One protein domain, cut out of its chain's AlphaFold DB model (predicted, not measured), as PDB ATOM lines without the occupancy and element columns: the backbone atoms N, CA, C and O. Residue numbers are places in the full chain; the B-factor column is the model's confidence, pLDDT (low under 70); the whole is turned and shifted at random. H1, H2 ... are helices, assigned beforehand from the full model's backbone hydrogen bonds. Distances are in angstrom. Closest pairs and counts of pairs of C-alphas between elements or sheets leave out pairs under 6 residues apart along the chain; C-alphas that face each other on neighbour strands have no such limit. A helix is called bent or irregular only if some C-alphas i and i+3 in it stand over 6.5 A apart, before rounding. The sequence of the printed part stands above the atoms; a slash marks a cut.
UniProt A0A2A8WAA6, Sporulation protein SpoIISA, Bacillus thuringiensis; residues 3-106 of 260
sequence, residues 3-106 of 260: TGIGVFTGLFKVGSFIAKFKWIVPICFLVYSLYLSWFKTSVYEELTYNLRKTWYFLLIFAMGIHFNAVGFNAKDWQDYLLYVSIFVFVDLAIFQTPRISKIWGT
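Overview. This is residues 3 to 106 of the 260 residues of the protein "Sporulation protein SpoIISA" of Bacillus thuringiensis (UniProt A0A2A8WAA6). Three helices, H2, H3 and H4, stand in an up-and-down bundle, with the longest, H3, packed on both of the others, and H1 reaches away from the end of the bundle where H2 begins. Residues 3 to 14 stick out as an arm there, residues 101 to 106 stick out as a tail at the opposite end, and the two lengthen the whole. The printed part has 104 residues with four named helices, in the order H1, H2, H3, H4, and no named strand: its class is all helix. It is loose, with a radius of gyration of the C-alphas of 17.5 A, and flat, spanning 62 by 37 by 16 A.

Along the chain. Begin with H3, residues 41 to 70: find C-alpha 41 at (46.175, 14.746, 37.421), and from there follow 39.5 A to C-alpha 70 at (21.819, -14.848, 27.793). It has a kink of 61 degrees near residue 48 and is irregular, with C-alphas 46 and 49 standing 7.3 A apart. H2, residues 24 to 39, is 22.3 A long. H4, residues 74 to 96, is 31.1 A long and irregular, with C-alphas 75 and 78 standing 7.9 A apart; it ends with C-alpha 96 at (37.199, 13.359, 26.831). H1, residues 5 to 20, is 23.0 A long and starts at (35.575, -32.552, 41.188).

Arrangement. Start at H3, the hub, which touches the three other helices. H2 and H3 form a helical hairpin: they touch, closest at the C-alphas of Ser 37 and Tyr 44, 5.5 A apart, at a shallow tilt of 8 degrees, opposite ways. H3 and H4 form another: residues 48 to 59 of H3 touch H4, closest at the C-alphas of Thr 48 and Phe 95, 6.9 A apart, at a shallow tilt of 10 degrees, opposite ways. H2 and H4 are close but not clearly touching; their closest C-alphas, those of Leu 34 and Ile 94, are 7.5 A apart. H1 only just touches H3, with 3 pairs of C-alphas within 8 A and with residue 19 alone; the closest are those of Ala 19 and Ile 65, 6.3 A apart. Their tilt of 69.5 degrees is steep, only just short of about perpendicular. H1 is apart from H2 and from H4. In H1 and H2 every O i to N i+4 pair is within hydrogen-bond range; in H3 it is 24 of 26 and in H4 16 of 19.

Size, cuts and confidence. Look for the two C-alphas farthest apart, those of Thr 3 and Gly 105, at 67.3 A. The body without the stretches that stand free has 73 residues and spans 37 by 23 by 15 A. The printed part has no cut, and its three links between helices are tight. The mean pLDDT of the printed part is 75.2; look for values under 70 at residues 3 to 20, residue 42 and residues 96 to 106.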
ATOM      1  N   THR A   3      39.936 -36.481  43.502       44.06
ATOM      2  CA  THR A   3      40.574 -35.141  43.518       44.06
ATOM      3  C   THR A   3      40.299 -34.326  42.242       44.06
ATOM      4  O   THR A   3      40.950 -33.319  42.000       44.06
ATOM      5  N   GLY A   4      39.315 -34.719  41.419       45.19
ATOM      6  CA  GLY A   4      38.993 -34.027  40.156       45.19
ATOM      7  C   GLY A   4      37.780 -33.085  40.196       45.19
ATOM      8  O   GLY A   4      37.631 -32.240  39.321       45.19
ATOM      9  N   ILE A   5      36.906 -33.198  41.204       44.94
ATOM     10  CA  ILE A   5      35.575 -32.552  41.188       44.94
ATOM     11  C   ILE A   5      35.586 -31.155  41.856       44.94
ATOM     12  O   ILE A   5      34.769 -30.290  41.534       44.94
ATOM     13  N   GLY A   6      36.550 -30.877  42.741       40.72
ATOM     14  CA  GLY A   6      36.636 -29.601  43.475       40.72
ATOM     15  C   GLY A   6      37.145 -28.407  42.651       40.72
ATOM     16  O   GLY A   6      36.706 -27.280  42.857       40.72
ATOM     17  N   VAL A   7      38.038 -28.638  41.683       50.62
ATOM     18  CA  VAL A   7      38.643 -27.554  40.880       50.62
ATOM     19  C   VAL A   7      37.671 -27.045  39.810       50.62
ATOM     20  O   VAL A   7      37.523 -25.839  39.616       50.62
ATOM     21  N   PHE A   8      36.923 -27.954  39.177       42.53
ATOM     22  CA  PHE A   8      35.903 -27.604  38.184       42.53
ATOM     23  C   PHE A   8      34.702 -26.870  38.796       42.53
ATOM     24  O   PHE A   8      34.176 -25.937  38.192       42.53
ATOM     25  N   THR A   9      34.302 -27.224  40.019       46.25
ATOM     26  CA  THR A   9      33.219 -26.524  40.732       46.25
ATOM     27  C   THR A   9      33.631 -25.123  41.199       46.25
ATOM     28  O   THR A   9      32.791 -24.223  41.222       46.25
ATOM     29  N   GLY A  10      34.916 -24.896  41.498       48.75
ATOM     30  CA  GLY A  10      35.474 -23.567  41.779       48.75
ATOM     31  C   GLY A  10      35.444 -22.633  40.564       48.75
ATOM     32  O   GLY A  10      34.948 -21.512  40.669       48.75
ATOM     33  N   LEU A  11      35.877 -23.110  39.393       50.12
ATOM     34  CA  LEU A  11      35.820 -22.353  38.131       50.12
ATOM     35  C   LEU A  11      34.380 -22.014  37.712       50.12
ATOM     36  O   LEU A  11      34.116 -20.893  37.283       50.12
ATOM     37  N   PHE A  12      33.430 -22.933  37.911       48.91
ATOM     38  CA  PHE A  12      32.011 -22.682  37.631       48.91
ATOM     39  C   PHE A  12      31.396 -21.635  38.578       48.91
ATOM     40  O   PHE A  12      30.604 -20.796  38.147       48.91
ATOM     41  N   LYS A  13      31.789 -21.639  39.861       51.12
ATOM     42  CA  LYS A  13      31.374 -20.618  40.842       51.12
ATOM     43  C   LYS A  13      31.961 -19.241  40.530       51.12
ATOM     44  O   LYS A  13      31.260 -18.244  40.672       51.12
ATOM     45  N   VAL A  14      33.212 -19.181  40.073       58.09
ATOM     46  CA  VAL A  14      33.842 -17.931  39.622       58.09
ATOM     47  C   VAL A  14      33.164 -17.415  38.348       58.09
ATOM     48  O   VAL A  14      32.828 -16.237  38.279       58.09
ATOM     49  N   GLY A  15      32.861 -18.290  37.384       55.62
ATOM     50  CA  GLY A  15      32.130 -17.928  36.164       55.62
ATOM     51  C   GLY A  15      30.724 -17.379  36.433       55.62
ATOM     52  O   GLY A  15      30.350 -16.351  35.869       55.62
ATOM     53  N   SER A  16      29.959 -17.997  37.342       58.03
ATOM     54  CA  SER A  16      28.613 -17.509  37.693       58.03
ATOM     55  C   SER A  16      28.642 -16.209  38.506       58.03
ATOM     56  O   SER A  16      27.795 -15.336  38.309       58.03
ATOM     57  N   PHE A  17      29.652 -16.029  39.365       60.75
ATOM     58  CA  PHE A  17      29.892 -14.778  40.085       60.75
ATOM     59  C   PHE A  17      30.246 -13.635  39.121       60.75
ATOM     60  O   PHE A  17      29.645 -12.563  39.192       60.75
ATOM     61  N   ILE A  18      31.146 -13.876  38.162       60.75
ATOM     62  CA  ILE A  18      31.525 -12.903  37.126       60.75
ATOM     63  C   ILE A  18      30.321 -12.541  36.247       60.75
ATOM     64  O   ILE A  18      30.110 -11.366  35.960       60.75
ATOM     65  N   ALA A  19      29.476 -13.507  35.874       61.31
ATOM     66  CA  ALA A  19      28.259 -13.235  35.105       61.31
ATOM     67  C   ALA A  19      27.244 -12.367  35.875       61.31
ATOM     68  O   ALA A  19      26.578 -11.515  35.275       61.31
ATOM     69  N   LYS A  20      27.148 -12.547  37.201       67.88
ATOM     70  CA  LYS A  20      26.260 -11.774  38.085       67.88
ATOM     71  C   LYS A  20      26.778 -10.357  38.352       67.88
ATOM     72  O   LYS A  20      25.981  -9.431  38.462       67.88
ATOM     73  N   PHE A  21      28.097 -10.178  38.405       72.31
ATOM     74  CA  PHE A  21      28.753  -8.909  38.736       72.31
ATOM     75  C   PHE A  21      29.517  -8.276  37.563       72.31
ATOM     76  O   PHE A  21      30.354  -7.400  37.769       72.31
ATOM     77  N   LYS A  22      29.192  -8.658  36.322       76.69
ATOM     78  CA  LYS A  22      29.843  -8.191  35.079       76.69
ATOM     79  C   LYS A  22      29.941  -6.668  34.941       76.69
ATOM     80  O   LYS A  22      30.879  -6.168  34.335       76.69
ATOM     81  N   TRP A  23      29.007  -5.936  35.546       80.44
ATOM     82  CA  TRP A  23      28.978  -4.472  35.527       80.44
ATOM     83  C   TRP A  23      29.751  -3.810  36.676       80.44
ATOM     84  O   TRP A  23      30.098  -2.638  36.566       80.44
ATOM     85  N   ILE A  24      30.085  -4.540  37.748       85.81
ATOM     86  CA  ILE A  24      30.841  -3.985  38.884       85.81
ATOM     87  C   ILE A  24      32.257  -3.602  38.464       85.81
ATOM     88  O   ILE A  24      32.742  -2.546  38.858       85.81
ATOM     89  N   VAL A  25      32.913  -4.425  37.644       86.12
ATOM     90  CA  VAL A  25      34.303  -4.183  37.229       86.12
ATOM     91  C   VAL A  25      34.443  -2.861  36.450       86.12
ATOM     92  O   VAL A  25      35.271  -2.042  36.856       86.12
ATOM     93  N   PRO A  26      33.620  -2.576  35.417       86.69
ATOM     94  CA  PRO A  26      33.580  -1.255  34.787       86.69
ATOM     95  C   PRO A  26      33.315  -0.113  35.775       86.69
ATOM     96  O   PRO A  26      34.004   0.900  35.730       86.69
ATOM     97  N   ILE A  27      32.369  -0.273  36.704       87.62
ATOM     98  CA  ILE A  27      32.028   0.778  37.677       87.62
ATOM     99  C   ILE A  27      33.213   1.083  38.604       87.62
ATOM    100  O   ILE A  27      33.571   2.245  38.783       87.62
ATOM    101  N   CYS A  28      33.873   0.061  39.152       89.44
ATOM    102  CA  CYS A  28      35.075   0.237  39.971       89.44
ATOM    103  C   CYS A  28      36.208   0.906  39.184       89.44
ATOM    104  O   CYS A  28      36.900   1.774  39.717       89.44
ATOM    105  N   PHE A  29      36.375   0.544  37.910       90.06
ATOM    106  CA  PHE A  29      37.356   1.171  37.029       90.06
ATOM    107  C   PHE A  29      37.062   2.662  36.796       90.06
ATOM    108  O   PHE A  29      37.990   3.474  36.795       90.06
ATOM    109  N   LEU A  30      35.790   3.048  36.660       88.75
ATOM    110  CA  LEU A  30      35.397   4.456  36.562       88.75
ATOM    111  C   LEU A  30      35.705   5.229  37.842       88.75
ATOM    112  O   LEU A  30      36.297   6.302  37.767       88.75
ATOM    113  N   VAL A  31      35.364   4.677  39.008       90.00
ATOM    114  CA  VAL A  31      35.670   5.305  40.306       90.00
ATOM    115  C   VAL A  31      37.178   5.497  40.471       90.00
ATOM    116  O   VAL A  31      37.624   6.570  40.868       90.00
ATOM    117  N   TYR A  32      37.977   4.493  40.103       89.88
ATOM    118  CA  TYR A  32      39.434   4.597  40.120       89.88
ATOM    119  C   TYR A  32      39.960   5.658  39.140       89.88
ATOM    120  O   TYR A  32      40.836   6.448  39.490       89.88
ATOM    121  N   SER A  33      39.398   5.721  37.932       86.81
ATOM    122  CA  SER A  33      39.764   6.725  36.927       86.81
ATOM    123  C   SER A  33      39.433   8.147  37.390       86.81
ATOM    124  O   SER A  33      40.242   9.054  37.201       86.81
ATOM    125  N   LEU A  34      38.287   8.342  38.051       86.62
ATOM    126  CA  LEU A  34      37.901   9.616  38.666       86.62
ATOM    127  C   LEU A  34      38.830   9.991  39.825       86.62
ATOM    128  O   LEU A  34      39.278  11.132  39.909       86.62
ATOM    129  N   TYR A  35      39.184   9.026  40.676       88.56
ATOM    130  CA  TYR A  35      40.157   9.236  41.746       88.56
ATOM    131  C   TYR A  35      41.515   9.696  41.195       88.56
ATOM    132  O   TYR A  35      42.080  10.678  41.677       88.56
ATOM    133  N   LEU A  36      42.028   9.040  40.148       85.12
ATOM    134  CA  LEU A  36      43.267   9.466  39.492       85.12
ATOM    135  C   LEU A  36      43.150  10.876  38.906       85.12
ATOM    136  O   LEU A  36      44.078  11.665  39.060       85.12
ATOM    137  N   SER A  37      42.017  11.202  38.283       80.56
ATOM    138  CA  SER A  37      41.774  12.526  37.703       80.56
ATOM    139  C   SER A  37      41.881  13.643  38.749       80.56
ATOM    140  O   SER A  37      42.547  14.651  38.501       80.56
ATOM    141  N   TRP A  38      41.292  13.446  39.933       78.00
ATOM    142  CA  TRP A  38      41.224  14.476  40.975       78.00
ATOM    143  C   TRP A  38      42.493  14.569  41.824       78.00
ATOM    144  O   TRP A  38      42.918  15.666  42.171       78.00
ATOM    145  N   PHE A  39      43.106  13.434  42.166       76.25
ATOM    146  CA  PHE A  39      44.214  13.400  43.128       76.25
ATOM    147  C   PHE A  39      45.597  13.258  42.478       76.25
ATOM    148  O   PHE A  39      46.606  13.542  43.123       76.25
ATOM    149  N   LYS A  40      45.676  12.801  41.220       81.44
ATOM    150  CA  LYS A  40      46.936  12.564  40.492       81.44
ATOM    151  C   LYS A  40      46.827  12.968  39.018       81.44
ATOM    152  O   LYS A  40      47.082  12.165  38.121       81.44
ATOM    153  N   THR A  41      46.482  14.228  38.765       73.19
ATOM    154  CA  THR A  41      46.175  14.746  37.421       73.19
ATOM    155  C   THR A  41      47.297  14.524  36.397       73.19
ATOM    156  O   THR A  41      47.008  14.136  35.270       73.19
ATOM    157  N   SER A  42      48.574  14.668  36.775       69.31
ATOM    158  CA  SER A  42      49.707  14.411  35.865       69.31
ATOM    159  C   SER A  42      49.775  12.954  35.391       69.31
ATOM    160  O   SER A  42      49.923  12.690  34.201       69.31
ATOM    161  N   VAL A  43      49.597  12.007  36.314       74.75
ATOM    162  CA  VAL A  43      49.572  10.565  36.024       74.75
ATOM    163  C   VAL A  43      48.336  10.204  35.201       74.75
ATOM    164  O   VAL A  43      48.400   9.370  34.301       74.75
ATOM    165  N   TYR A  44      47.202  10.846  35.486       79.69
ATOM    166  CA  TYR A  44      45.976  10.659  34.721       79.69
ATOM    167  C   TYR A  44      46.141  11.109  33.262       79.69
ATOM    168  O   TYR A  44      45.763  10.362  32.362       79.69
ATOM    169  N   GLU A  45      46.741  12.276  33.006       74.56
ATOM    170  CA  GLU A  45      46.992  12.800  31.653       74.56
ATOM    171  C   GLU A  45      47.864  11.858  30.809       74.56
ATOM    172  O   GLU A  45      47.527  11.585  29.651       74.56
ATOM    173  N   GLU A  46      48.933  11.321  31.404       79.56
ATOM    174  CA  GLU A  46      49.850  10.368  30.767       79.56
ATOM    175  C   GLU A  46      49.160   9.025  30.476       79.56
ATOM    176  O   GLU A  46      49.233   8.490  29.367       79.56
ATOM    177  N   LEU A  47      48.411   8.499  31.449       82.81
ATOM    178  CA  LEU A  47      47.752   7.198  31.335       82.81
ATOM    179  C   LEU A  47      46.408   7.245  30.600       82.81
ATOM    180  O   LEU A  47      45.875   6.181  30.287       82.81
ATOM    181  N   THR A  48      45.857   8.425  30.284       82.25
ATOM    182  CA  THR A  48      44.510   8.580  29.691       82.25
ATOM    183  C   THR A  48      44.324   7.691  28.460       82.25
ATOM    184  O   THR A  48      43.292   7.040  28.309       82.25
ATOM    185  N   TYR A  49      45.326   7.619  27.581       80.81
ATOM    186  CA  TYR A  49      45.254   6.790  26.375       80.81
ATOM    187  C   TYR A  49      45.113   5.295  26.703       80.81
ATOM    188  O   TYR A  49      44.276   4.601  26.121       80.81
ATOM    189  N   ASN A  50      45.883   4.814  27.679       85.50
ATOM    190  CA  ASN A  50      45.834   3.426  28.126       85.50
ATOM    191  C   ASN A  50      44.542   3.132  28.900       85.50
ATOM    192  O   ASN A  50      43.921   2.099  28.661       85.50
ATOM    193  N   LEU A  51      44.074   4.064  29.738       89.00
ATOM    194  CA  LEU A  51      42.803   3.946  30.457       89.00
ATOM    195  C   LEU A  51      41.618   3.794  29.493       89.00
ATOM    196  O   LEU A  51      40.763   2.938  29.710       89.00
ATOM    197  N   ARG A  52      41.598   4.549  28.386       89.81
ATOM    198  CA  ARG A  52      40.558   4.423  27.349       89.81
ATOM    199  C   ARG A  52      40.618   3.074  26.635       89.81
ATOM    200  O   ARG A  52      39.585   2.440  26.453       89.81
ATOM    201  N   LYS A  53      41.812   2.579  26.288       89.31
ATOM    202  CA  LYS A  53      41.962   1.218  25.735       89.31
ATOM    203  C   LYS A  53      41.410   0.160  26.687       89.31
ATOM    204  O   LYS A  53      40.670  -0.721  26.254       89.31
ATOM    205  N   THR A  54      41.723   0.271  27.976       90.31
ATOM    206  CA  THR A  54      41.197  -0.629  29.008       90.31
ATOM    207  C   THR A  54      39.679  -0.499  29.152       90.31
ATOM    208  O   THR A  54      39.004  -1.516  29.275       90.31
ATOM    209  N   TRP A  55      39.120   0.711  29.059       92.69
ATOM    210  CA  TRP A  55      37.675   0.952  29.095       92.69
ATOM    211  C   TRP A  55      36.929   0.232  27.962       92.69
ATOM    212  O   TRP A  55      35.960  -0.487  28.212       92.69
ATOM    213  N   TYR A  56      37.421   0.340  26.725       91.38
ATOM    214  CA  TYR A  56      36.834  -0.364  25.580       91.38
ATOM    215  C   TYR A  56      37.048  -1.876  25.643       91.38
ATOM    216  O   TYR A  56      36.160  -2.642  25.270       91.38
ATOM    217  N   PHE A  57      38.192  -2.325  26.160       91.69
ATOM    218  CA  PHE A  57      38.414  -3.744  26.416       91.69
ATOM    219  C   PHE A  57      37.394  -4.294  27.423       91.69
ATOM    220  O   PHE A  57      36.793  -5.337  27.175       91.69
ATOM    221  N   LEU A  58      37.136  -3.569  28.518       89.69
ATOM    222  CA  LEU A  58      36.127  -3.941  29.511       89.69
ATOM    223  C   LEU A  58      34.715  -3.980  28.918       89.69
ATOM    224  O   LEU A  58      33.957  -4.881  29.266       89.69
ATOM    225  N   LEU A  59      34.371  -3.068  28.001       89.44
ATOM    226  CA  LEU A  59      33.098  -3.106  27.270       89.44
ATOM    227  C   LEU A  59      32.946  -4.403  26.470       89.44
ATOM    228  O   LEU A  59      31.956  -5.117  26.630       89.44
ATOM    229  N   ILE A  60      33.929  -4.716  25.620       89.88
ATOM    230  CA  ILE A  60      33.902  -5.914  24.768       89.88
ATOM    231  C   ILE A  60      33.856  -7.173  25.639       89.88
ATOM    232  O   ILE A  60      33.081  -8.090  25.371       89.88
ATOM    233  N   PHE A  61      34.637  -7.198  26.718       89.25
ATOM    234  CA  PHE A  61      34.683  -8.315  27.654       89.25
ATOM    235  C   PHE A  61      33.351  -8.513  28.396       89.25
ATOM    236  O   PHE A  61      32.837  -9.632  28.458       89.25
ATOM    237  N   ALA A  62      32.744  -7.437  28.906       85.88
ATOM    238  CA  ALA A  62      31.447  -7.486  29.579       85.88
ATOM    239  C   ALA A  62      30.318  -7.912  28.626       85.88
ATOM    240  O   ALA A  62      29.470  -8.720  29.012       85.88
ATOM    241  N   MET A  63      30.338  -7.434  27.376       86.12
ATOM    242  CA  MET A  63      29.420  -7.877  26.320       86.12
ATOM    243  C   MET A  63      29.608  -9.358  25.987       86.12
ATOM    244  O   MET A  63      28.627 -10.093  25.915       86.12
ATOM    245  N   GLY A  64      30.852  -9.830  25.866       86.06
ATOM    246  CA  GLY A  64      31.151 -11.244  25.632       86.06
ATOM    247  C   GLY A  64      30.597 -12.153  26.733       86.06
ATOM    248  O   GLY A  64      29.973 -13.173  26.441       86.06
ATOM    249  N   ILE A  65      30.740 -11.755  28.002       85.00
ATOM    250  CA  ILE A  65      30.138 -12.471  29.140       85.00
ATOM    251  C   ILE A  65      28.606 -12.406  29.085       85.00
ATOM    252  O   ILE A  65      27.936 -13.401  29.364       85.00
ATOM    253  N   HIS A  66      28.039 -11.250  28.734       82.62
ATOM    254  CA  HIS A  66      26.594 -11.078  28.620       82.62
ATOM    255  C   HIS A  66      25.997 -12.005  27.550       82.62
ATOM    256  O   HIS A  66      25.045 -12.725  27.851       82.62
ATOM    257  N   PHE A  67      26.584 -12.048  26.351       84.56
ATOM    258  CA  PHE A  67      26.134 -12.924  25.265       84.56
ATOM    259  C   PHE A  67      26.331 -14.405  25.576       84.56
ATOM    260  O   PHE A  67      25.504 -15.217  25.177       84.56
ATOM    261  N   ASN A  68      27.375 -14.773  26.321       81.56
ATOM    262  CA  ASN A  68      27.556 -16.155  26.771       81.56
ATOM    263  C   ASN A  68      26.442 -16.582  27.750       81.56
ATOM    264  O   ASN A  68      25.925 -17.689  27.660       81.56
ATOM    265  N   ALA A  69      26.020 -15.684  28.647       78.69
ATOM    266  CA  ALA A  69      25.013 -15.993  29.662       78.69
ATOM    267  C   ALA A  69      23.563 -15.996  29.143       78.69
ATOM    268  O   ALA A  69      22.762 -16.808  29.597       78.69
ATOM    269  N   VAL A  70      23.210 -15.065  28.251       78.06
ATOM    270  CA  VAL A  70      21.819 -14.848  27.793       78.06
ATOM    271  C   VAL A  70      21.598 -15.350  26.358       78.06
ATOM    272  O   VAL A  70      20.463 -15.559  25.939       78.06
ATOM    273  N   GLY A  71      22.675 -15.605  25.614       77.50
ATOM    274  CA  GLY A  71      22.626 -15.796  24.169       77.50
ATOM    275  C   GLY A  71      22.591 -14.460  23.422       77.50
ATOM    276  O   GLY A  71      22.378 -13.395  24.004       77.50
ATOM    277  N   PHE A  72      22.828 -14.515  22.112       83.50
ATOM    278  CA  PHE A  72      22.675 -13.364  21.225       83.50
ATOM    279  C   PHE A  72      21.331 -13.454  20.503       83.50
ATOM    280  O   PHE A  72      21.075 -14.423  19.786       83.50
ATOM    281  N   ASN A  73      20.491 -12.435  20.666       85.00
ATOM    282  CA  ASN A  73      19.205 -12.335  19.990       85.00
ATOM    283  C   ASN A  73      19.129 -11.004  19.240       85.00
ATOM    284  O   ASN A  73      19.164  -9.930  19.835       85.00
ATOM    285  N   ALA A  74      18.982 -11.071  17.918       82.12
ATOM    286  CA  ALA A  74      18.942  -9.883  17.069       82.12
ATOM    287  C   ALA A  74      17.751  -8.953  17.371       82.12
ATOM    288  O   ALA A  74      17.791  -7.779  17.013       82.12
ATOM    289  N   LYS A  75      16.696  -9.452  18.030       86.31
ATOM    290  CA  LYS A  75      15.542  -8.630  18.427       86.31
ATOM    291  C   LYS A  75      15.865  -7.653  19.562       86.31
ATOM    292  O   LYS A  75      15.235  -6.604  19.624       86.31
ATOM    293  N   ASP A  76      16.895  -7.938  20.358       86.62
ATOM    294  CA  ASP A  76      17.280  -7.152  21.539       86.62
ATOM    295  C   ASP A  76      18.381  -6.120  21.210       86.62
ATOM    296  O   ASP A  76      19.095  -5.620  22.079       86.62
ATOM    297  N   TRP A  77      18.539  -5.771  19.926       84.75
ATOM    298  CA  TRP A  77      19.584  -4.859  19.446       84.75
ATOM    299  C   TRP A  77      19.539  -3.474  20.105       84.75
ATOM    300  O   TRP A  77      20.577  -2.823  20.232       84.75
ATOM    301  N   GLN A  78      18.355  -3.031  20.537       89.00
ATOM    302  CA  GLN A  78      18.163  -1.757  21.231       89.00
ATOM    303  C   GLN A  78      18.874  -1.744  22.587       89.00
ATOM    304  O   GLN A  78      19.545  -0.766  22.913       89.00
ATOM    305  N   ASP A  79      18.807  -2.847  23.332       83.12
ATOM    306  CA  ASP A  79      19.471  -2.977  24.630       83.12
ATOM    307  C   ASP A  79      20.992  -3.012  24.462       83.12
ATOM    308  O   ASP A  79      21.734  -2.369  25.211       83.12
ATOM    309  N   TYR A  80      21.480  -3.691  23.421       87.00
ATOM    310  CA  TYR A  80      22.909  -3.713  23.111       87.00
ATOM    311  C   TYR A  80      23.425  -2.323  22.734       87.00
ATOM    312  O   TYR A  80      24.489  -1.904  23.200       87.00
ATOM    313  N   LEU A  81      22.652  -1.588  21.933       87.50
ATOM    314  CA  LEU A  81      22.978  -0.221  21.550       87.50
ATOM    315  C   LEU A  81      22.957   0.719  22.760       87.50
ATOM    316  O   LEU A  81      23.841   1.569  22.873       87.50
ATOM    317  N   LEU A  82      22.018   0.541  23.691       87.56
ATOM    318  CA  LEU A  82      21.967   1.297  24.943       87.56
ATOM    319  C   LEU A  82      23.238   1.084  25.777       87.56
ATOM    320  O   LEU A  82      23.850   2.061  26.214       87.56
ATOM    321  N   TYR A  83      23.689  -0.160  25.953       86.44
ATOM    322  CA  TYR A  83      24.917  -0.456  26.703       86.44
ATOM    323  C   TYR A  83      26.157   0.172  26.067       86.44
ATOM    324  O   TYR A  83      26.956   0.799  26.764       86.44
ATOM    325  N   VAL A  84      26.305   0.056  24.745       89.00
ATOM    326  CA  VAL A  84      27.410   0.699  24.017       89.00
ATOM    327  C   VAL A  84      27.339   2.219  24.162       89.00
ATOM    328  O   VAL A  84      28.351   2.856  24.450       89.00
ATOM    329  N   SER A  85      26.144   2.797  24.035       87.31
ATOM    330  CA  SER A  85      25.933   4.241  24.152       87.31
ATOM    331  C   SER A  85      26.344   4.758  25.526       87.31
ATOM    332  O   SER A  85      27.057   5.752  25.599       87.31
ATOM    333  N   ILE A  86      25.987   4.061  26.611       87.50
ATOM    334  CA  ILE A  86      26.408   4.433  27.971       87.50
ATOM    335  C   ILE A  86      27.937   4.488  28.068       87.50
ATOM    336  O   ILE A  86      28.480   5.453  28.599       87.50
ATOM    337  N   PHE A  87      28.649   3.501  27.523       89.25
ATOM    338  CA  PHE A  87      30.115   3.486  27.563       89.25
ATOM    339  C   PHE A  87      30.748   4.622  26.760       89.25
ATOM    340  O   PHE A  87      31.744   5.194  27.210       89.25
ATOM    341  N   VAL A  88      30.170   4.965  25.607       88.31
ATOM    342  CA  VAL A  88      30.610   6.099  24.783       88.31
ATOM    343  C   VAL A  88      30.326   7.427  25.485       88.31
ATOM    344  O   VAL A  88      31.198   8.288  25.529       88.31
ATOM    345  N   PHE A  89      29.148   7.591  26.093       87.69
ATOM    346  CA  PHE A  89      28.811   8.794  26.860       87.69
ATOM    347  C   PHE A  89      29.711   8.971  28.078       87.69
ATOM    348  O   PHE A  89      30.174  10.078  28.335       87.69
ATOM    349  N   VAL A  90      30.006   7.894  28.803       87.00
ATOM    350  CA  VAL A  90      30.955   7.927  29.919       87.00
ATOM    351  C   VAL A  90      32.359   8.281  29.432       87.00
ATOM    352  O   VAL A  90      33.044   9.072  30.076       87.00
ATOM    353  N   ASP A  91      32.783   7.759  28.281       85.56
ATOM    354  CA  ASP A  91      34.069   8.130  27.696       85.56
ATOM    355  C   ASP A  91      34.124   9.612  27.318       85.56
ATOM    356  O   ASP A  91      35.096  10.292  27.648       85.56
ATOM    357  N   LEU A  92      33.051  10.139  26.730       82.00
ATOM    358  CA  LEU A  92      32.909  11.564  26.443       82.00
ATOM    359  C   LEU A  92      32.936  12.413  27.729       82.00
ATOM    360  O   LEU A  92      33.658  13.408  27.803       82.00
ATOM    361  N   ALA A  93      32.202  12.003  28.763       80.06
ATOM    362  CA  ALA A  93      32.030  12.756  30.006       80.06
ATOM    363  C   ALA A  93      33.239  12.694  30.956       80.06
ATOM    364  O   ALA A  93      33.507  13.647  31.676       80.06
ATOM    365  N   ILE A  94      33.974  11.580  30.993       79.56
ATOM    366  CA  ILE A  94      35.051  11.369  31.975       79.56
ATOM    367  C   ILE A  94      36.423  11.461  31.317       79.56
ATOM    368  O   ILE A  94      37.293  12.159  31.827       79.56
ATOM    369  N   PHE A  95      36.633  10.791  30.180       80.00
ATOM    370  CA  PHE A  95      37.950  10.737  29.534       80.00
ATOM    371  C   PHE A  95      38.164  11.853  28.511       80.00
ATOM    372  O   PHE A  95      39.295  12.311  28.333       80.00
ATOM    373  N   GLN A  96      37.104  12.290  27.823       69.19
ATOM    374  CA  GLN A  96      37.199  13.359  26.831       69.19
ATOM    375  C   GLN A  96      36.822  14.732  27.375       69.19
ATOM    376  O   GLN A  96      37.320  15.701  26.834       69.19
ATOM    377  N   THR A  97      36.037  14.878  28.443       65.19
ATOM    378  CA  THR A  97      35.721  16.210  29.010       65.19
ATOM    379  C   THR A  97      36.959  17.047  29.375       65.19
ATOM    380  O   THR A  97      36.936  18.246  29.118       65.19
ATOM    381  N   PRO A  98      38.097  16.467  29.813       55.31
ATOM    382  CA  PRO A  98      39.352  17.217  29.938       55.31
ATOM    383  C   PRO A  98      40.008  17.629  28.597       55.31
ATOM    384  O   PRO A  98      40.973  18.384  28.595       55.31
ATOM    385  N   ARG A  99      39.549  17.099  27.453       46.16
ATOM    386  CA  ARG A  99      40.145  17.217  26.102       46.16
ATOM    387  C   ARG A  99      39.187  17.726  25.010       46.16
ATOM    388  O   ARG A  99      39.634  17.925  23.881       46.16
ATOM    389  N   ILE A 100      37.895  17.908  25.286       47.47
ATOM    390  CA  ILE A 100      36.937  18.404  24.292       47.47
ATOM    391  C   ILE A 100      37.175  19.902  24.120       47.47
ATOM    392  O   ILE A 100      36.775  20.716  24.943       47.47
ATOM    393  N   SER A 101      37.835  20.262  23.023       43.66
ATOM    394  CA  SER A 101      38.140  21.651  22.682       43.66
ATOM    395  C   SER A 101      36.926  22.438  22.180       43.66
ATOM    396  O   SER A 101      36.958  23.664  22.217       43.66
ATOM    397  N   LYS A 102      35.848  21.777  21.726       42.12
ATOM    398  CA  LYS A 102      34.610  22.432  21.267       42.12
ATOM    399  C   LYS A 102      33.379  21.561  21.522       42.12
ATOM    400  O   LYS A 102      33.227  20.508  20.908       42.12
ATOM    401  N   ILE A 103      32.457  22.051  22.350       41.09
ATOM    402  CA  ILE A 103      31.039  21.669  22.294       41.09
ATOM    403  C   ILE A 103      30.288  22.944  21.926       41.09
ATOM    404  O   ILE A 103      30.380  23.939  22.639       41.09
ATOM    405  N   TRP A 104      29.574  22.926  20.796       42.16
ATOM    406  CA  TRP A 104      28.624  23.984  20.427       42.16
ATOM    407  C   TRP A 104      29.203  25.413  20.374       42.16
ATOM    408  O   TRP A 104      28.641  26.352  20.923       42.16
ATOM    409  N   GLY A 105      30.328  25.596  19.676       43.19
ATOM    410  CA  GLY A 105      30.844  26.936  19.351       43.19
ATOM    411  C   GLY A 105      31.474  27.712  20.514       43.19
ATOM    412  O   GLY A 105      31.985  28.804  20.290       43.19
ATOM    413  N   THR A 106      31.510  27.143  21.718       44.91
ATOM    414  CA  THR A 106      32.197  27.709  22.886       44.91
ATOM    415  C   THR A 106      33.355  26.815  23.320       44.91
ATOM    416  O   THR A 106      33.193  25.608  23.514       44.91
TER     417      THR A 106